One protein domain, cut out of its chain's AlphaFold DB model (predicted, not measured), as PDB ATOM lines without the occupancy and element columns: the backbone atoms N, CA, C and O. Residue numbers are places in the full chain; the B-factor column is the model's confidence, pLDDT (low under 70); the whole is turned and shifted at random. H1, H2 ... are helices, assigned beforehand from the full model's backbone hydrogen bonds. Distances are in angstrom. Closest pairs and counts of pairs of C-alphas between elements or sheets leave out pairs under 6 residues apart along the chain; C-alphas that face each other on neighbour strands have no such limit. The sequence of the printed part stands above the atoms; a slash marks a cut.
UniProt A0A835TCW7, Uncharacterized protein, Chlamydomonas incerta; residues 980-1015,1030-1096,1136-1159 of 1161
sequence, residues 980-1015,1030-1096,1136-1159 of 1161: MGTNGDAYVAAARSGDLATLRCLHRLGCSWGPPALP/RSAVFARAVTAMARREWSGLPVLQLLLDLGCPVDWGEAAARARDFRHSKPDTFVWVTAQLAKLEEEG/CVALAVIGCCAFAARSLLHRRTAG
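Overview. This is residues 980 to 1015, 1030 to 1096 and 1136 to 1159 of the 1161 residues of an uncharacterized protein of Chlamydomonas incerta (UniProt A0A835TCW7). Look for three helical hairpins stacked side by side, H1 with H2, H3 with H4 and H5 with H6, so that H1, H3 and H5 make a close row and H2, H4 and H6 a looser one behind it. Beyond the H5 and H6 end lies the long helix H7, set off from the stack, and its residues 1149 to 1157 stick out with 1158 and 1159. The printed part has 127 residues with seven named helices, H1 to H7 in chain order, and no named strand: all helix. It is only just compact, close to loose, with a radius of gyration of the C-alphas of 16.2 A and spans of 53 by 37 by 22 A.

Along the chain. Find C-alpha 985 at (-14.317, 29.462, -18.978), where H1 begins and runs to 993. Next come H2, residues 996 to 1004, H3, 1033 to 1041, H4, 1049 to 1057, and H5, 1064 to 1073. H6, 1079 to 1096, is 25.6 A long; H7, 1136 to 1157, is 29.2 A and ends at C-alpha (11.586, -4.765, -25.989).

Arrangement. Start at H3, a hub with H4; the two touch as a hairpin, closest at C-alphas 1034 and 1055, 7.1 A. H3 touches H1, C-alphas 988 and 1037 being closest at 5.2 A, and H5, 1035 and 1067 at 4.6 A, each running the same way. H4 touches H2, C-alphas 996 and 1051 being closest at 6.6 A, and only just touches H6, with 3 pairs within 8 A. H6 and H7 are close but not clearly touching, closest at C-alphas 1079 and 1144, 7.6 A. Every O i to N i+4 pair is within hydrogen-bond range in H1, H2, H4, H5 and H7; H3 has 4 of 5 and H6 13 of 14.

Size, cuts and confidence. C-alphas 1006 and 1159 are farthest apart, 53.5 A. Residues 1016 to 1029 and 1097 to 1135 are not printed; the C-alpha gaps are 10.1 A and 19.9 A. Of the links printed whole, none is long. Mean pLDDT is 71.0 over the printed part and 39 in H7.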
ATOM      1  N   MET A 980     -22.535  35.038 -16.057       73.06
ATOM      2  CA  MET A 980     -21.997  33.935 -16.878       73.06
ATOM      3  C   MET A 980     -20.463  33.870 -16.894       73.06
ATOM      4  O   MET A 980     -19.886  32.818 -17.176       73.06
ATOM      5  N   GLY A 981     -19.833  35.001 -16.581       72.81
ATOM      6  CA  GLY A 981     -18.398  35.232 -16.630       72.81
ATOM      7  C   GLY A 981     -17.874  35.612 -18.014       72.81
ATOM      8  O   GLY A 981     -18.334  35.099 -19.035       72.81
ATOM      9  N   THR A 982     -16.898  36.519 -18.054       75.31
ATOM     10  CA  THR A 982     -16.384  37.109 -19.307       75.31
ATOM     11  C   THR A 982     -15.198  36.351 -19.900       75.31
ATOM     12  O   THR A 982     -14.737  36.685 -20.982       75.31
ATOM     13  N   ASN A 983     -14.680  35.328 -19.219       74.00
ATOM     14  CA  ASN A 983     -13.402  34.686 -19.565       74.00
ATOM     15  C   ASN A 983     -13.524  33.471 -20.511       74.00
ATOM     16  O   ASN A 983     -12.542  32.770 -20.757       74.00
ATOM     17  N   GLY A 984     -14.728  33.156 -21.005       80.75
ATOM     18  CA  GLY A 984     -14.980  31.973 -21.845       80.75
ATOM     19  C   GLY A 984     -14.834  30.623 -21.118       80.75
ATOM     20  O   GLY A 984     -14.931  29.557 -21.733       80.75
ATOM     21  N   ASP A 985     -14.630  30.639 -19.798       83.06
ATOM     22  CA  ASP A 985     -14.317  29.462 -18.978       83.06
ATOM     23  C   ASP A 985     -15.402  28.381 -18.999       83.06
ATOM     24  O   ASP A 985     -15.086  27.195 -18.888       83.06
ATOM     25  N   ALA A 986     -16.665  28.753 -19.226       86.25
ATOM     26  CA  ALA A 986     -17.747  27.799 -19.443       86.25
ATOM     27  C   ALA A 986     -17.506  26.926 -20.694       86.25
ATOM     28  O   ALA A 986     -17.667  25.706 -20.625       86.25
ATOM     29  N   TYR A 987     -17.036  27.501 -21.808       86.62
ATOM     30  CA  TYR A 987     -16.687  26.732 -23.008       86.62
ATOM     31  C   TYR A 987     -15.477  25.836 -22.766       86.62
ATOM     32  O   TYR A 987     -15.525  24.654 -23.097       86.62
ATOM     33  N   VAL A 988     -14.422  26.345 -22.119       87.12
ATOM     34  CA  VAL A 988     -13.240  25.537 -21.767       87.12
ATOM     35  C   VAL A 988     -13.623  24.397 -20.809       87.12
ATOM     36  O   VAL A 988     -13.095  23.290 -20.909       87.12
ATOM     37  N   ALA A 989     -14.576  24.618 -19.903       86.62
ATOM     38  CA  ALA A 989     -15.115  23.609 -18.997       86.62
ATOM     39  C   ALA A 989     -15.969  22.540 -19.704       86.62
ATOM     40  O   ALA A 989     -15.793  21.351 -19.424       86.62
ATOM     41  N   ALA A 990     -16.844  22.939 -20.632       88.75
ATOM     42  CA  ALA A 990     -17.641  22.025 -21.452       88.75
ATOM     43  C   ALA A 990     -16.757  21.216 -22.416       88.75
ATOM     44  O   ALA A 990     -16.865  19.987 -22.458       88.75
ATOM     45  N   ALA A 991     -15.805  21.871 -23.089       88.00
ATOM     46  CA  ALA A 991     -14.793  21.238 -23.929       88.00
ATOM     47  C   ALA A 991     -13.980  20.208 -23.134       88.00
ATOM     48  O   ALA A 991     -13.953  19.041 -23.502       88.00
ATOM     49  N   ARG A 992     -13.443  20.575 -21.960       85.12
ATOM     50  CA  ARG A 992     -12.748  19.656 -21.031       85.12
ATOM     51  C   ARG A 992     -13.595  18.443 -20.609       85.12
ATOM     52  O   ARG A 992     -13.029  17.441 -20.171       85.12
ATOM     53  N   SER A 993     -14.925  18.523 -20.703       82.31
ATOM     54  CA  SER A 993     -15.844  17.426 -20.368       82.31
ATOM     55  C   SER A 993     -16.175  16.495 -21.548       82.31
ATOM     56  O   SER A 993     -16.514  15.334 -21.302       82.31
ATOM     57  N   GLY A 994     -16.034  16.960 -22.797       85.81
ATOM     58  CA  GLY A 994     -16.397  16.219 -24.013       85.81
ATOM     59  C   GLY A 994     -17.900  16.208 -24.307       85.81
ATOM     60  O   GLY A 994     -18.441  15.162 -24.666       85.81
ATOM     61  N   ASP A 995     -18.587  17.335 -24.087       87.50
ATOM     62  CA  ASP A 995     -20.048  17.464 -24.192       87.50
ATOM     63  C   ASP A 995     -20.474  18.472 -25.270       87.50
ATOM     64  O   ASP A 995     -20.445  19.688 -25.061       87.50
ATOM     65  N   LEU A 996     -20.902  17.947 -26.421       88.56
ATOM     66  CA  LEU A 996     -21.268  18.728 -27.602       88.56
ATOM     67  C   LEU A 996     -22.605  19.455 -27.395       88.56
ATOM     68  O   LEU A 996     -22.725  20.643 -27.704       88.56
ATOM     69  N   ALA A 997     -23.579  18.790 -26.768       86.81
ATOM     70  CA  ALA A 997     -24.865  19.394 -26.420       86.81
ATOM     71  C   ALA A 997     -24.716  20.580 -25.445       86.81
ATOM     72  O   ALA A 997     -25.414  21.585 -25.582       86.81
ATOM     73  N   THR A 998     -23.783  20.507 -24.487       88.75
ATOM     74  CA  THR A 998     -23.510  21.632 -23.573       88.75
ATOM     75  C   THR A 998     -22.778  22.782 -24.272       88.75
ATOM     76  O   THR A 998     -23.130  23.933 -24.026       88.75
ATOM     77  N   LEU A 999     -21.844  22.519 -25.195       89.31
ATOM     78  CA  LEU A 999     -21.220  23.572 -26.017       89.31
ATOM     79  C   LEU A 999     -22.263  24.320 -26.868       89.31
ATOM     80  O   LEU A 999     -22.327  25.551 -26.829       89.31
ATOM     81  N   ARG A1000     -23.159  23.581 -27.538       89.38
ATOM     82  CA  ARG A1000     -24.321  24.153 -28.247       89.38
ATOM     83  C   ARG A1000     -25.271  24.893 -27.299       89.38
ATOM     84  O   ARG A1000     -25.913  25.856 -27.704       89.38
ATOM     85  N   CYS A1001     -25.382  24.483 -26.035       89.00
ATOM     86  CA  CYS A1001     -26.195  25.187 -25.044       89.00
ATOM     87  C   CYS A1001     -25.607  26.548 -24.648       89.00
ATOM     88  O   CYS A1001     -26.333  27.533 -24.684       89.00
ATOM     89  N   LEU A1002     -24.310  26.615 -24.336       90.06
ATOM     90  CA  LEU A1002     -23.633  27.867 -23.974       90.06
ATOM     91  C   LEU A1002     -23.742  28.911 -25.095       90.06
ATOM     92  O   LEU A1002     -24.078  30.062 -24.838       90.06
ATOM     93  N   HIS A1003     -23.574  28.483 -26.351       90.00
ATOM     94  CA  HIS A1003     -23.781  29.343 -27.518       90.00
ATOM     95  C   HIS A1003     -25.233  29.847 -27.637       90.00
ATOM     96  O   HIS A1003     -25.451  31.046 -27.779       90.00
ATOM     97  N   ARG A1004     -26.245  28.976 -27.476       90.69
ATOM     98  CA  ARG A1004     -27.669  29.393 -27.453       90.69
ATOM     99  C   ARG A1004     -28.028  30.332 -26.293       90.69
ATOM    100  O   ARG A1004     -29.022  31.044 -26.398       90.69
ATOM    101  N   LEU A1005     -27.276  30.298 -25.193       87.62
ATOM    102  CA  LEU A1005     -27.456  31.178 -24.031       87.62
ATOM    103  C   LEU A1005     -26.698  32.512 -24.161       87.62
ATOM    104  O   LEU A1005     -26.803  33.345 -23.267       87.62
ATOM    105  N   GLY A1006     -25.960  32.732 -25.257       84.38
ATOM    106  CA  GLY A1006     -25.202  33.963 -25.482       84.38
ATOM    107  C   GLY A1006     -23.949  34.095 -24.611       84.38
ATOM    108  O   GLY A1006     -23.473  35.209 -24.404       84.38
ATOM    109  N   CYS A1007     -23.410  32.990 -24.083       83.38
ATOM    110  CA  CYS A1007     -22.166  33.027 -23.317       83.38
ATOM    111  C   CYS A1007     -21.025  33.586 -24.184       83.38
ATOM    112  O   CYS A1007     -20.815  33.143 -25.310       83.38
ATOM    113  N   SER A1008     -20.255  34.540 -23.663       82.56
ATOM    114  CA  SER A1008     -19.151  35.142 -24.412       82.56
ATOM    115  C   SER A1008     -17.977  34.174 -24.583       82.56
ATOM    116  O   SER A1008     -17.556  33.536 -23.615       82.56
ATOM    117  N   TRP A1009     -17.362  34.157 -25.769       81.12
ATOM    118  CA  TRP A1009     -16.030  33.562 -25.977       81.12
ATOM    119  C   TRP A1009     -14.938  34.238 -25.131       81.12
ATOM    120  O   TRP A1009     -13.901  33.637 -24.872       81.12
ATOM    121  N   GLY A1010     -15.200  35.464 -24.677       73.31
ATOM    122  CA  GLY A1010     -14.288  36.305 -23.914       73.31
ATOM    123  C   GLY A1010     -13.465  37.244 -24.792       73.31
ATOM    124  O   GLY A1010     -13.728  37.330 -25.997       73.31
ATOM    125  N   PRO A1011     -12.521  37.999 -24.204       63.72
ATOM    126  CA  PRO A1011     -11.708  38.941 -24.960       63.72
ATOM    127  C   PRO A1011     -10.912  38.200 -26.050       63.72
ATOM    128  O   PRO A1011     -10.349  37.135 -25.770       63.72
ATOM    129  N   PRO A1012     -10.845  38.732 -27.285       57.03
ATOM    130  CA  PRO A1012      -9.943  38.191 -28.292       57.03
ATOM    131  C   PRO A1012      -8.499  38.302 -27.791       57.03
ATOM    132  O   PRO A1012      -8.163  39.217 -27.035       57.03
ATOM    133  N   ALA A1013      -7.640  37.378 -28.223       53.66
ATOM    134  CA  ALA A1013      -6.219  37.451 -27.908       53.66
ATOM    135  C   ALA A1013      -5.646  38.754 -28.491       53.66
ATOM    136  O   ALA A1013      -5.587  38.923 -29.709       53.66
ATOM    137  N   LEU A1014      -5.263  39.686 -27.615       45.88
ATOM    138  CA  LEU A1014      -4.547  40.893 -28.021       45.88
ATOM    139  C   LEU A1014      -3.202  40.490 -28.648       45.88
ATOM    140  O   LEU A1014      -2.598  39.513 -28.187       45.88
ATOM    141  N   PRO A1015      -2.721  41.214 -29.676       41.44
ATOM    142  CA  PRO A1015      -1.466  40.885 -30.339       41.44
ATOM    143  C   PRO A1015      -0.312  40.830 -29.332       41.44
ATOM    144  O   PRO A1015      -0.248  41.624 -28.390       41.44
ATOM    145  N   ARG A1030      -5.695  35.727 -21.017       49.66
ATOM    146  CA  ARG A1030      -5.623  36.448 -22.302       49.66
ATOM    147  C   ARG A1030      -5.610  35.547 -23.554       49.66
ATOM    148  O   ARG A1030      -5.531  36.059 -24.663       49.66
ATOM    149  N   SER A1031      -5.626  34.223 -23.391       59.62
ATOM    150  CA  SER A1031      -5.528  33.250 -24.495       59.62
ATOM    151  C   SER A1031      -6.899  32.811 -25.022       59.62
ATOM    152  O   SER A1031      -7.838  32.612 -24.249       59.62
ATOM    153  N   ALA A1032      -7.000  32.591 -26.337       77.94
ATOM    154  CA  ALA A1032      -8.247  32.220 -27.003       77.94
ATOM    155  C   ALA A1032      -8.844  30.897 -26.477       77.94
ATOM    156  O   ALA A1032      -8.134  29.913 -26.240       77.94
ATOM    157  N   VAL A1033     -10.178  30.833 -26.362       83.75
ATOM    158  CA  VAL A1033     -10.911  29.641 -25.883       83.75
ATOM    159  C   VAL A1033     -10.537  28.374 -26.649       83.75
ATOM    160  O   VAL A1033     -10.387  27.325 -26.025       83.75
ATOM    161  N   PHE A1034     -10.307  28.454 -27.962       85.31
ATOM    162  CA  PHE A1034      -9.876  27.312 -28.771       85.31
ATOM    163  C   PHE A1034      -8.523  26.744 -28.306       85.31
ATOM    164  O   PHE A1034      -8.402  25.557 -27.997       85.31
ATOM    165  N   ALA A1035      -7.519  27.608 -28.148       83.31
ATOM    166  CA  ALA A1035      -6.194  27.242 -27.658       83.31
ATOM    167  C   ALA A1035      -6.210  26.783 -26.184       83.31
ATOM    168  O   ALA A1035      -5.381  25.965 -25.770       83.31
ATOM    169  N   ARG A1036      -7.155  27.271 -25.367       85.19
ATOM    170  CA  ARG A1036      -7.413  26.779 -23.996       85.19
ATOM    171  C   ARG A1036      -8.161  25.434 -23.990       85.19
ATOM    172  O   ARG A1036      -7.955  24.624 -23.087       85.19
ATOM    173  N   ALA A1037      -8.984  25.149 -24.999       86.31
ATOM    174  CA  ALA A1037      -9.677  23.872 -25.164       86.31
ATOM    175  C   ALA A1037      -8.718  22.747 -25.592       86.31
ATOM    176  O   ALA A1037      -8.778  21.658 -25.016       86.31
ATOM    177  N   VAL A1038      -7.790  23.013 -26.524       84.12
ATOM    178  CA  VAL A1038      -6.731  22.067 -26.943       84.12
ATOM    179  C   VAL A1038      -5.964  21.525 -25.727       84.12
ATOM    180  O   VAL A1038      -5.904  20.312 -25.519       84.12
ATOM    181  N   THR A1039      -5.454  22.405 -24.858       82.44
ATOM    182  CA  THR A1039      -4.700  21.999 -23.654       82.44
ATOM    183  C   THR A1039      -5.577  21.302 -22.614       82.44
ATOM    184  O   THR A1039      -5.163  20.307 -22.016       82.44
ATOM    185  N   ALA A1040      -6.821  21.757 -22.427       81.75
ATOM    186  CA  ALA A1040      -7.768  21.144 -21.498       81.75
ATOM    187  C   ALA A1040      -8.179  19.706 -21.885       81.75
ATOM    188  O   ALA A1040      -8.557  18.918 -21.005       81.75
ATOM    189  N   MET A1041      -8.092  19.361 -23.175       82.94
ATOM    190  CA  MET A1041      -8.386  18.030 -23.720       82.94
ATOM    191  C   MET A1041      -7.154  17.128 -23.884       82.94
ATOM    192  O   MET A1041      -7.313  15.909 -23.894       82.94
ATOM    193  N   ALA A1042      -5.937  17.681 -23.940       74.31
ATOM    194  CA  ALA A1042      -4.704  16.929 -24.213       74.31
ATOM    195  C   ALA A1042      -4.448  15.729 -23.271       74.31
ATOM    196  O   ALA A1042      -3.790  14.775 -23.670       74.31
ATOM    197  N   ARG A1043      -4.986  15.741 -22.040       71.19
ATOM    198  CA  ARG A1043      -4.881  14.638 -21.056       71.19
ATOM    199  C   ARG A1043      -6.184  13.829 -20.865       71.19
ATOM    200  O   ARG A1043      -6.509  13.466 -19.737       71.19
ATOM    201  N   ARG A1044      -6.994  13.614 -21.910       77.25
ATOM    202  CA  ARG A1044      -8.281  12.873 -21.828       77.25
ATOM    203  C   ARG A1044      -8.254  11.576 -22.642       77.25
ATOM    204  O   ARG A1044      -7.652  11.546 -23.712       77.25
ATOM    205  N   GLU A1045      -8.935  10.512 -22.191       68.75
ATOM    206  CA  GLU A1045      -8.934   9.228 -22.927       68.75
ATOM    207  C   GLU A1045      -9.668   9.318 -24.274       68.75
ATOM    208  O   GLU A1045      -9.259   8.681 -25.242       68.75
ATOM    209  N   TRP A1046     -10.692  10.166 -24.377       74.75
ATOM    210  CA  TRP A1046     -11.542  10.363 -25.561       74.75
ATOM    211  C   TRP A1046     -10.963  11.410 -26.542       74.75
ATOM    212  O   TRP A1046     -10.119  12.222 -26.161       74.75
ATOM    213  N   SER A1047     -11.309  11.354 -27.834       74.31
ATOM    214  CA  SER A1047     -10.693  12.195 -28.883       74.31
ATOM    215  C   SER A1047     -11.207  13.644 -28.871       74.31
ATOM    216  O   SER A1047     -12.410  13.885 -28.842       74.31
ATOM    217  N   GLY A1048     -10.296  14.624 -28.925       77.56
ATOM    218  CA  GLY A1048     -10.650  16.052 -28.877       77.56
ATOM    219  C   GLY A1048     -11.258  16.611 -30.171       77.56
ATOM    220  O   GLY A1048     -11.873  17.674 -30.144       77.56
ATOM    221  N   LEU A1049     -11.115  15.900 -31.296       82.69
ATOM    222  CA  LEU A1049     -11.506  16.382 -32.627       82.69
ATOM    223  C   LEU A1049     -12.980  16.823 -32.737       82.69
ATOM    224  O   LEU A1049     -13.183  17.949 -33.185       82.69
ATOM    225  N   PRO A1050     -13.996  16.068 -32.263       86.88
ATOM    226  CA  PRO A1050     -15.396  16.490 -32.390       86.88
ATOM    227  C   PRO A1050     -15.716  17.770 -31.606       86.88
ATOM    228  O   PRO A1050     -16.610  18.522 -31.980       86.88
ATOM    229  N   VAL A1051     -14.975  18.036 -30.523       87.31
ATOM    230  CA  VAL A1051     -15.092  19.278 -29.748       87.31
ATOM    231  C   VAL A1051     -14.426  20.443 -30.477       87.31
ATOM    232  O   VAL A1051     -15.010  21.519 -30.533       87.31
ATOM    233  N   LEU A1052     -13.231  20.249 -31.048       88.00
ATOM    234  CA  LEU A1052     -12.553  21.305 -31.810       88.00
ATOM    235  C   LEU A1052     -13.313  21.656 -33.093       88.00
ATOM    236  O   LEU A1052     -13.462  22.834 -33.393       88.00
ATOM    237  N   GLN A1053     -13.846  20.661 -33.807       89.19
ATOM    238  CA  GLN A1053     -14.717  20.870 -34.968       89.19
ATOM    239  C   GLN A1053     -15.953  21.687 -34.577       89.19
ATOM    240  O   GLN A1053     -16.152  22.769 -35.116       89.19
ATOM    241  N   LEU A1054     -16.689  21.270 -33.540       89.69
ATOM    242  CA  LEU A1054     -17.859  22.016 -33.071       89.69
ATOM    243  C   LEU A1054     -17.526  23.442 -32.590       89.69
ATOM    244  O   LEU A1054     -18.354  24.337 -32.728       89.69
ATOM    245  N   LEU A1055     -16.341  23.683 -32.021       89.94
ATOM    246  CA  LEU A1055     -15.921  25.041 -31.662       89.94
ATOM    247  C   LEU A1055     -15.724  25.927 -32.904       89.94
ATOM    248  O   LEU A1055     -16.099  27.096 -32.848       89.94
ATOM    249  N   LEU A1056     -15.217  25.388 -34.022       88.75
ATOM    250  CA  LEU A1056     -15.188  26.105 -35.307       88.75
ATOM    251  C   LEU A1056     -16.604  26.346 -35.841       88.75
ATOM    252  O   LEU A1056     -16.929  27.474 -36.198       88.75
ATOM    253  N   ASP A1057     -17.453  25.314 -35.841       88.94
ATOM    254  CA  ASP A1057     -18.828  25.378 -36.364       88.94
ATOM    255  C   ASP A1057     -19.700  26.407 -35.614       88.94
ATOM    256  O   ASP A1057     -20.635  26.972 -36.178       88.94
ATOM    257  N   LEU A1058     -19.395  26.664 -34.335       88.88
ATOM    258  CA  LEU A1058     -20.041  27.685 -33.498       88.88
ATOM    259  C   LEU A1058     -19.402  29.085 -33.622       88.88
ATOM    260  O   LEU A1058     -19.847  30.012 -32.944       88.88
ATOM    261  N   GLY A1059     -18.364  29.257 -34.446       84.62
ATOM    262  CA  GLY A1059     -17.684  30.539 -34.653       84.62
ATOM    263  C   GLY A1059     -16.757  30.967 -33.509       84.62
ATOM    264  O   GLY A1059     -16.646  32.160 -33.228       84.62
ATOM    265  N   CYS A1060     -16.105  30.026 -32.816       84.50
ATOM    266  CA  CYS A1060     -15.071  30.358 -31.829       84.50
ATOM    267  C   CYS A1060     -13.870  31.037 -32.517       84.50
ATOM    268  O   CYS A1060     -13.341  30.474 -33.476       84.50
ATOM    269  N   PRO A1061     -13.360  32.176 -32.009       82.62
ATOM    270  CA  PRO A1061     -12.095  32.747 -32.470       82.62
ATOM    271  C   PRO A1061     -10.927  31.765 -32.283       82.62
ATOM    272  O   PRO A1061     -10.817  31.121 -31.231       82.62
ATOM    273  N   VAL A1062     -10.049  31.665 -33.286       83.56
ATOM    274  CA  VAL A1062      -8.901  30.745 -33.289       83.56
ATOM    275  C   VAL A1062      -7.613  31.459 -33.685       83.56
ATOM    276  O   VAL A1062      -7.473  31.920 -34.813       83.56
ATOM    277  N   ASP A1063      -6.643  31.454 -32.771       82.88
ATOM    278  CA  ASP A1063      -5.229  31.578 -33.117       82.88
ATOM    279  C   ASP A1063      -4.695  30.172 -33.439       82.88
ATOM    280  O   ASP A1063      -4.589  29.306 -32.562       82.88
ATOM    281  N   TRP A1064      -4.400  29.930 -34.717       83.06
ATOM    282  CA  TRP A1064      -3.890  28.646 -35.197       83.06
ATOM    283  C   TRP A1064      -2.420  28.412 -34.830       83.06
ATOM    284  O   TRP A1064      -2.018  27.257 -34.684       83.06
ATOM    285  N   GLY A1065      -1.639  29.475 -34.616       78.00
ATOM    286  CA  GLY A1065      -0.263  29.397 -34.132       78.00
ATOM    287  C   GLY A1065      -0.215  28.984 -32.663       78.00
ATOM    288  O   GLY A1065       0.444  27.998 -32.323       78.00
ATOM    289  N   GLU A1066      -0.985  29.656 -31.795       81.12
ATOM    290  CA  GLU A1066      -1.102  29.277 -30.380       81.12
ATOM    291  C   GLU A1066      -1.700  27.865 -30.231       81.12
ATOM    292  O   GLU A1066      -1.216  27.063 -29.425       81.12
ATOM    293  N   ALA A1067      -2.709  27.513 -31.037       82.25
ATOM    294  CA  ALA A1067      -3.287  26.170 -31.038       82.25
ATOM    295  C   ALA A1067      -2.280  25.090 -31.477       82.25
ATOM    296  O   ALA A1067      -2.220  24.031 -30.848       82.25
ATOM    297  N   ALA A1068      -1.470  25.342 -32.513       79.94
ATOM    298  CA  ALA A1068      -0.460  24.398 -32.992       79.94
ATOM    299  C   ALA A1068       0.704  24.232 -32.000       79.94
ATOM    300  O   ALA A1068       1.122  23.100 -31.739       79.94
ATOM    301  N   ALA A1069       1.185  25.325 -31.394       77.62
ATOM    302  CA  ALA A1069       2.196  25.287 -30.335       77.62
ATOM    303  C   ALA A1069       1.705  24.456 -29.137       77.62
ATOM    304  O   ALA A1069       2.323  23.466 -28.750       77.62
ATOM    305  N   ARG A1070       0.501  24.743 -28.637       78.94
ATOM    306  CA  ARG A1070      -0.095  24.000 -27.516       78.94
ATOM    307  C   ARG A1070      -0.439  22.547 -27.839       78.94
ATOM    308  O   ARG A1070      -0.426  21.711 -26.937       78.94
ATOM    309  N   ALA A1071      -0.716  22.222 -29.099       77.44
ATOM    310  CA  ALA A1071      -0.854  20.837 -29.541       77.44
ATOM    311  C   ALA A1071       0.499  20.093 -29.612       77.44
ATOM    312  O   ALA A1071       0.498  18.862 -29.563       77.44
ATOM    313  N   ARG A1072       1.628  20.814 -29.702       71.94
ATOM    314  CA  ARG A1072       3.003  20.287 -29.760       71.94
ATOM    315  C   ARG A1072       3.646  20.113 -28.380       71.94
ATOM    316  O   ARG A1072       4.264  19.083 -28.132       71.94
ATOM    317  N   ASP A1073       3.511  21.097 -27.491       66.00
ATOM    318  CA  ASP A1073       4.273  21.155 -26.228       66.00
ATOM    319  C   ASP A1073       3.867  20.069 -25.217       66.00
ATOM    320  O   ASP A1073       4.635  19.672 -24.332       66.00
ATOM    321  N   PHE A1074       2.652  19.540 -25.349       58.31
ATOM    322  CA  PHE A1074       2.150  18.480 -24.490       58.31
ATOM    323  C   PHE A1074       2.763  17.133 -24.900       58.31
ATOM    324  O   PHE A1074       2.324  16.504 -25.857       58.31
ATOM    325  N   ARG A1075       3.704  16.620 -24.091       48.25
ATOM    326  CA  ARG A1075       4.370  15.299 -24.248       48.25
ATOM    327  C   ARG A1075       3.428  14.077 -24.330       48.25
ATOM    328  O   ARG A1075       3.889  12.961 -24.558       48.25
ATOM    329  N   HIS A1076       2.126  14.276 -24.119       51.59
ATOM    330  CA  HIS A1076       1.063  13.269 -24.222       51.59
ATOM    331  C   HIS A1076      -0.098  13.719 -25.133       51.59
ATOM    332  O   HIS A1076      -1.187  13.153 -25.066       51.59
ATOM    333  N   SER A1077       0.123  14.745 -25.963       54.47
ATOM    334  CA  SER A1077      -0.825  15.206 -26.978       54.47
ATOM    335  C   SER A1077      -1.189  14.070 -27.932       54.47
ATOM    336  O   SER A1077      -0.360  13.214 -28.253       54.47
ATOM    337  N   LYS A1078      -2.441  14.048 -28.391       65.12
ATOM    338  CA  LYS A1078      -2.909  13.005 -29.305       65.12
ATOM    339  C   LYS A1078      -2.427  13.296 -30.721       65.12
ATOM    340  O   LYS A1078      -2.672  14.412 -31.191       65.12
ATOM    341  N   PRO A1079      -1.821  12.317 -31.421       66.25
ATOM    342  CA  PRO A1079      -1.305  12.530 -32.767       66.25
ATOM    343  C   PRO A1079      -2.407  13.048 -33.693       66.25
ATOM    344  O   PRO A1079      -2.206  14.068 -34.332       66.25
ATOM    345  N   ASP A1080      -3.604  12.461 -33.659       74.19
ATOM    346  CA  ASP A1080      -4.764  12.885 -34.455       74.19
ATOM    347  C   ASP A1080      -5.139  14.361 -34.227       74.19
ATOM    348  O   ASP A1080      -5.514  15.060 -35.163       74.19
ATOM    349  N   THR A1081      -5.014  14.861 -32.992       75.12
ATOM    350  CA  THR A1081      -5.335  16.259 -32.651       75.12
ATOM    351  C   THR A1081      -4.243  17.217 -33.127       75.12
ATOM    352  O   THR A1081      -4.558  18.244 -33.724       75.12
ATOM    353  N   PHE A1082      -2.968  16.869 -32.940       76.06
ATOM    354  CA  PHE A1082      -1.839  17.652 -33.451       76.06
ATOM    355  C   PHE A1082      -1.791  17.677 -34.989       76.06
ATOM    356  O   PHE A1082      -1.673  18.747 -35.586       76.06
ATOM    357  N   VAL A1083      -1.945  16.518 -35.634       80.62
ATOM    358  CA  VAL A1083      -1.988  16.371 -37.098       80.62
ATOM    359  C   VAL A1083      -3.155  17.159 -37.688       80.62
ATOM    360  O   VAL A1083      -2.964  17.871 -38.666       80.62
ATOM    361  N   TRP A1084      -4.347  17.107 -37.085       85.75
ATOM    362  CA  TRP A1084      -5.482  17.893 -37.574       85.75
ATOM    363  C   TRP A1084      -5.268  19.406 -37.409       85.75
ATOM    364  O   TRP A1084      -5.459  20.132 -38.379       85.75
ATOM    365  N   VAL A1085      -4.822  19.898 -36.242       81.81
ATOM    366  CA  VAL A1085      -4.585  21.347 -36.039       81.81
ATOM    367  C   VAL A1085      -3.521  21.877 -37.009       81.81
ATOM    368  O   VAL A1085      -3.738  22.897 -37.661       81.81
ATOM    369  N   THR A1086      -2.400  21.166 -37.162       80.62
ATOM    370  CA  THR A1086      -1.334  21.557 -38.103       80.62
ATOM    371  C   THR A1086      -1.764  21.462 -39.570       80.62
ATOM    372  O   THR A1086      -1.375  22.315 -40.365       80.62
ATOM    373  N   ALA A1087      -2.622  20.503 -39.937       83.06
ATOM    374  CA  ALA A1087      -3.187  20.407 -41.283       83.06
ATOM    375  C   ALA A1087      -4.202  21.518 -41.614       83.06
ATOM    376  O   ALA A1087      -4.376  21.831 -42.788       83.06
ATOM    377  N   GLN A1088      -4.870  22.121 -40.623       84.12
ATOM    378  CA  GLN A1088      -5.710  23.305 -40.858       84.12
ATOM    379  C   GLN A1088      -4.866  24.581 -40.971       84.12
ATOM    380  O   GLN A1088      -5.096  25.366 -41.886       84.12
ATOM    381  N   LEU A1089      -3.844  24.751 -40.118       81.00
ATOM    382  CA  LEU A1089      -2.873  25.849 -40.240       81.00
ATOM    383  C   LEU A1089      -2.219  25.861 -41.636       81.00
ATOM    384  O   LEU A1089      -2.207  26.893 -42.298       81.00
ATOM    385  N   ALA A1090      -1.776  24.695 -42.123       80.62
ATOM    386  CA  ALA A1090      -1.173  24.552 -43.450       80.62
ATOM    387  C   ALA A1090      -2.079  25.036 -44.596       80.62
ATOM    388  O   ALA A1090      -1.597  25.703 -45.507       80.62
ATOM    389  N   LYS A1091      -3.386  24.738 -44.543       82.88
ATOM    390  CA  LYS A1091      -4.343  25.199 -45.561       82.88
ATOM    391  C   LYS A1091      -4.510  26.709 -45.541       82.88
ATOM    392  O   LYS A1091      -4.516  27.316 -46.598       82.88
ATOM    393  N   LEU A1092      -4.620  27.310 -44.357       75.56
ATOM    394  CA  LEU A1092      -4.807  28.755 -44.221       75.56
ATOM    395  C   LEU A1092      -3.565  29.535 -44.680       75.56
ATOM    396  O   LEU A1092      -3.700  30.606 -45.266       75.56
ATOM    397  N   GLU A1093      -2.363  28.982 -44.491       77.38
ATOM    398  CA  GLU A1093      -1.134  29.528 -45.079       77.38
ATOM    399  C   GLU A1093      -1.092  29.394 -46.613       77.38
ATOM    400  O   GLU A1093      -0.599  30.292 -47.292       77.38
ATOM    401  N   GLU A1094      -1.615  28.303 -47.182       76.50
ATOM    402  CA  GLU A1094      -1.670  28.100 -48.639       76.50
ATOM    403  C   GLU A1094      -2.781  28.932 -49.312       76.50
ATOM    404  O   GLU A1094      -2.553  29.499 -50.380       76.50
ATOM    405  N   GLU A1095      -3.938  29.091 -48.665       70.44
ATOM    406  CA  GLU A1095      -5.038  29.960 -49.102       70.44
ATOM    407  C   GLU A1095      -4.663  31.450 -48.975       70.44
ATOM    408  O   GLU A1095      -4.905  32.225 -49.899       70.44
ATOM    409  N   GLY A1096      -4.003  31.852 -47.882       58.38
ATOM    410  CA  GLY A1096      -3.492  33.216 -47.698       58.38
ATOM    411  C   GLY A1096      -2.280  33.553 -48.578       58.38
ATOM    412  O   GLY A1096      -2.104  34.704 -48.972       58.38
ATOM    413  N   CYS A1136      10.218  20.962 -41.466       38.94
ATOM    414  CA  CYS A1136      10.001  20.738 -40.034       38.94
ATOM    415  C   CYS A1136       8.699  19.978 -39.745       38.94
ATOM    416  O   CYS A1136       8.705  19.136 -38.857       38.94
ATOM    417  N   VAL A1137       7.615  20.196 -40.498       40.50
ATOM    418  CA  VAL A1137       6.371  19.415 -40.372       40.50
ATOM    419  C   VAL A1137       6.564  17.990 -40.869       40.50
ATOM    420  O   VAL A1137       6.217  17.064 -40.146       40.50
ATOM    421  N   ALA A1138       7.189  17.782 -42.032       40.59
ATOM    422  CA  ALA A1138       7.519  16.437 -42.502       40.59
ATOM    423  C   ALA A1138       8.389  15.682 -41.477       40.59
ATOM    424  O   ALA A1138       8.070  14.554 -41.111       40.59
ATOM    425  N   LEU A1139       9.428  16.326 -40.936       42.38
ATOM    426  CA  LEU A1139      10.299  15.757 -39.904       42.38
ATOM    427  C   LEU A1139       9.623  15.629 -38.529       42.38
ATOM    428  O   LEU A1139      10.004  14.751 -37.764       42.38
ATOM    429  N   ALA A1140       8.607  16.435 -38.206       45.44
ATOM    430  CA  ALA A1140       7.819  16.301 -36.979       45.44
ATOM    431  C   ALA A1140       6.763  15.195 -37.088       45.44
ATOM    432  O   ALA A1140       6.556  14.475 -36.119       45.44
ATOM    433  N   VAL A1141       6.141  15.002 -38.255       42.62
ATOM    434  CA  VAL A1141       5.244  13.869 -38.530       42.62
ATOM    435  C   VAL A1141       6.052  12.574 -38.567       42.62
ATOM    436  O   VAL A1141       5.732  11.647 -37.830       42.62
ATOM    437  N   ILE A1142       7.160  12.527 -39.317       47.03
ATOM    438  CA  ILE A1142       8.097  11.392 -39.307       47.03
ATOM    439  C   ILE A1142       8.661  11.181 -37.896       47.03
ATOM    440  O   ILE A1142       8.729  10.047 -37.443       47.03
ATOM    441  N   GLY A1143       8.995  12.246 -37.164       41.81
ATOM    442  CA  GLY A1143       9.497  12.188 -35.791       41.81
ATOM    443  C   GLY A1143       8.471  11.670 -34.784       41.81
ATOM    444  O   GLY A1143       8.815  10.844 -33.946       41.81
ATOM    445  N   CYS A1144       7.202  12.072 -34.887       41.16
ATOM    446  CA  CYS A1144       6.115  11.563 -34.049       41.16
ATOM    447  C   CYS A1144       5.750  10.122 -34.416       41.16
ATOM    448  O   CYS A1144       5.568   9.306 -33.518       41.16
ATOM    449  N   CYS A1145       5.720   9.769 -35.704       36.91
ATOM    450  CA  CYS A1145       5.543   8.388 -36.154       36.91
ATOM    451  C   CYS A1145       6.715   7.501 -35.713       36.91
ATOM    452  O   CYS A1145       6.489   6.401 -35.216       36.91
ATOM    453  N   ALA A1146       7.955   7.987 -35.795       39.16
ATOM    454  CA  ALA A1146       9.144   7.294 -35.308       39.16
ATOM    455  C   ALA A1146       9.178   7.212 -33.776       39.16
ATOM    456  O   ALA A1146       9.605   6.193 -33.249       39.16
ATOM    457  N   PHE A1147       8.698   8.218 -33.041       41.09
ATOM    458  CA  PHE A1147       8.596   8.177 -31.579       41.09
ATOM    459  C   PHE A1147       7.452   7.270 -31.106       41.09
ATOM    460  O   PHE A1147       7.621   6.536 -30.135       41.09
ATOM    461  N   ALA A1148       6.320   7.241 -31.814       40.00
ATOM    462  CA  ALA A1148       5.233   6.295 -31.583       40.00
ATOM    463  C   ALA A1148       5.681   4.861 -31.902       40.00
ATOM    464  O   ALA A1148       5.526   3.975 -31.064       40.00
ATOM    465  N   ALA A1149       6.337   4.639 -33.046       37.41
ATOM    466  CA  ALA A1149       6.944   3.361 -33.402       37.41
ATOM    467  C   ALA A1149       8.022   2.948 -32.392       37.41
ATOM    468  O   ALA A1149       8.005   1.816 -31.928       37.41
ATOM    469  N   ARG A1150       8.905   3.858 -31.961       35.50
ATOM    470  CA  ARG A1150       9.937   3.603 -30.941       35.50
ATOM    471  C   ARG A1150       9.343   3.390 -29.547       35.50
ATOM    472  O   ARG A1150       9.912   2.626 -28.780       35.50
ATOM    473  N   SER A1151       8.177   3.959 -29.238       37.84
ATOM    474  CA  SER A1151       7.414   3.678 -28.011       37.84
ATOM    475  C   SER A1151       6.710   2.318 -28.068       37.84
ATOM    476  O   SER A1151       6.692   1.595 -27.075       37.84
ATOM    477  N   LEU A1152       6.176   1.927 -29.228       38.56
ATOM    478  CA  LEU A1152       5.623   0.591 -29.475       38.56
ATOM    479  C   LEU A1152       6.727  -0.478 -29.486       38.56
ATOM    480  O   LEU A1152       6.536  -1.556 -28.927       38.56
ATOM    481  N   LEU A1153       7.907  -0.169 -30.036       35.53
ATOM    482  CA  LEU A1153       9.098  -1.011 -29.941       35.53
ATOM    483  C   LEU A1153       9.617  -1.075 -28.504       35.53
ATOM    484  O   LEU A1153       9.855  -2.180 -28.044       35.53
ATOM    485  N   HIS A1154       9.713   0.030 -27.754       35.84
ATOM    486  CA  HIS A1154      10.102  -0.027 -26.336       35.84
ATOM    487  C   HIS A1154       9.110  -0.834 -25.493       35.84
ATOM    488  O   HIS A1154       9.541  -1.585 -24.627       35.84
ATOM    489  N   ARG A1155       7.801  -0.778 -25.777       40.88
ATOM    490  CA  ARG A1155       6.816  -1.678 -25.147       40.88
ATOM    491  C   ARG A1155       7.002  -3.148 -25.552       40.88
ATOM    492  O   ARG A1155       6.696  -4.024 -24.753       40.88
ATOM    493  N   ARG A1156       7.533  -3.435 -26.749       33.09
ATOM    494  CA  ARG A1156       7.890  -4.796 -27.202       33.09
ATOM    495  C   ARG A1156       9.263  -5.282 -26.709       33.09
ATOM    496  O   ARG A1156       9.436  -6.486 -26.558       33.09
ATOM    497  N   THR A1157      10.229  -4.398 -26.448       32.34
ATOM    498  CA  THR A1157      11.586  -4.765 -25.989       32.34
ATOM    499  C   THR A1157      11.738  -4.733 -24.470       32.34
ATOM    500  O   THR A1157      12.465  -5.562 -23.933       32.34
ATOM    501  N   ALA A1158      10.991  -3.883 -23.758       36.09
ATOM    502  CA  ALA A1158      10.843  -3.960 -22.299       36.09
ATOM    503  C   ALA A1158       9.987  -5.161 -21.840       36.09
ATOM    504  O   ALA A1158       9.890  -5.418 -20.648       36.09
ATOM    505  N   GLY A1159       9.384  -5.902 -22.778       33.31
ATOM    506  CA  GLY A1159       8.821  -7.242 -22.560       33.31
ATOM    507  C   GLY A1159       9.773  -8.385 -22.949       33.31
ATOM    508  O   GLY A1159       9.319  -9.508 -23.145       33.31
TER     509      GLY A1159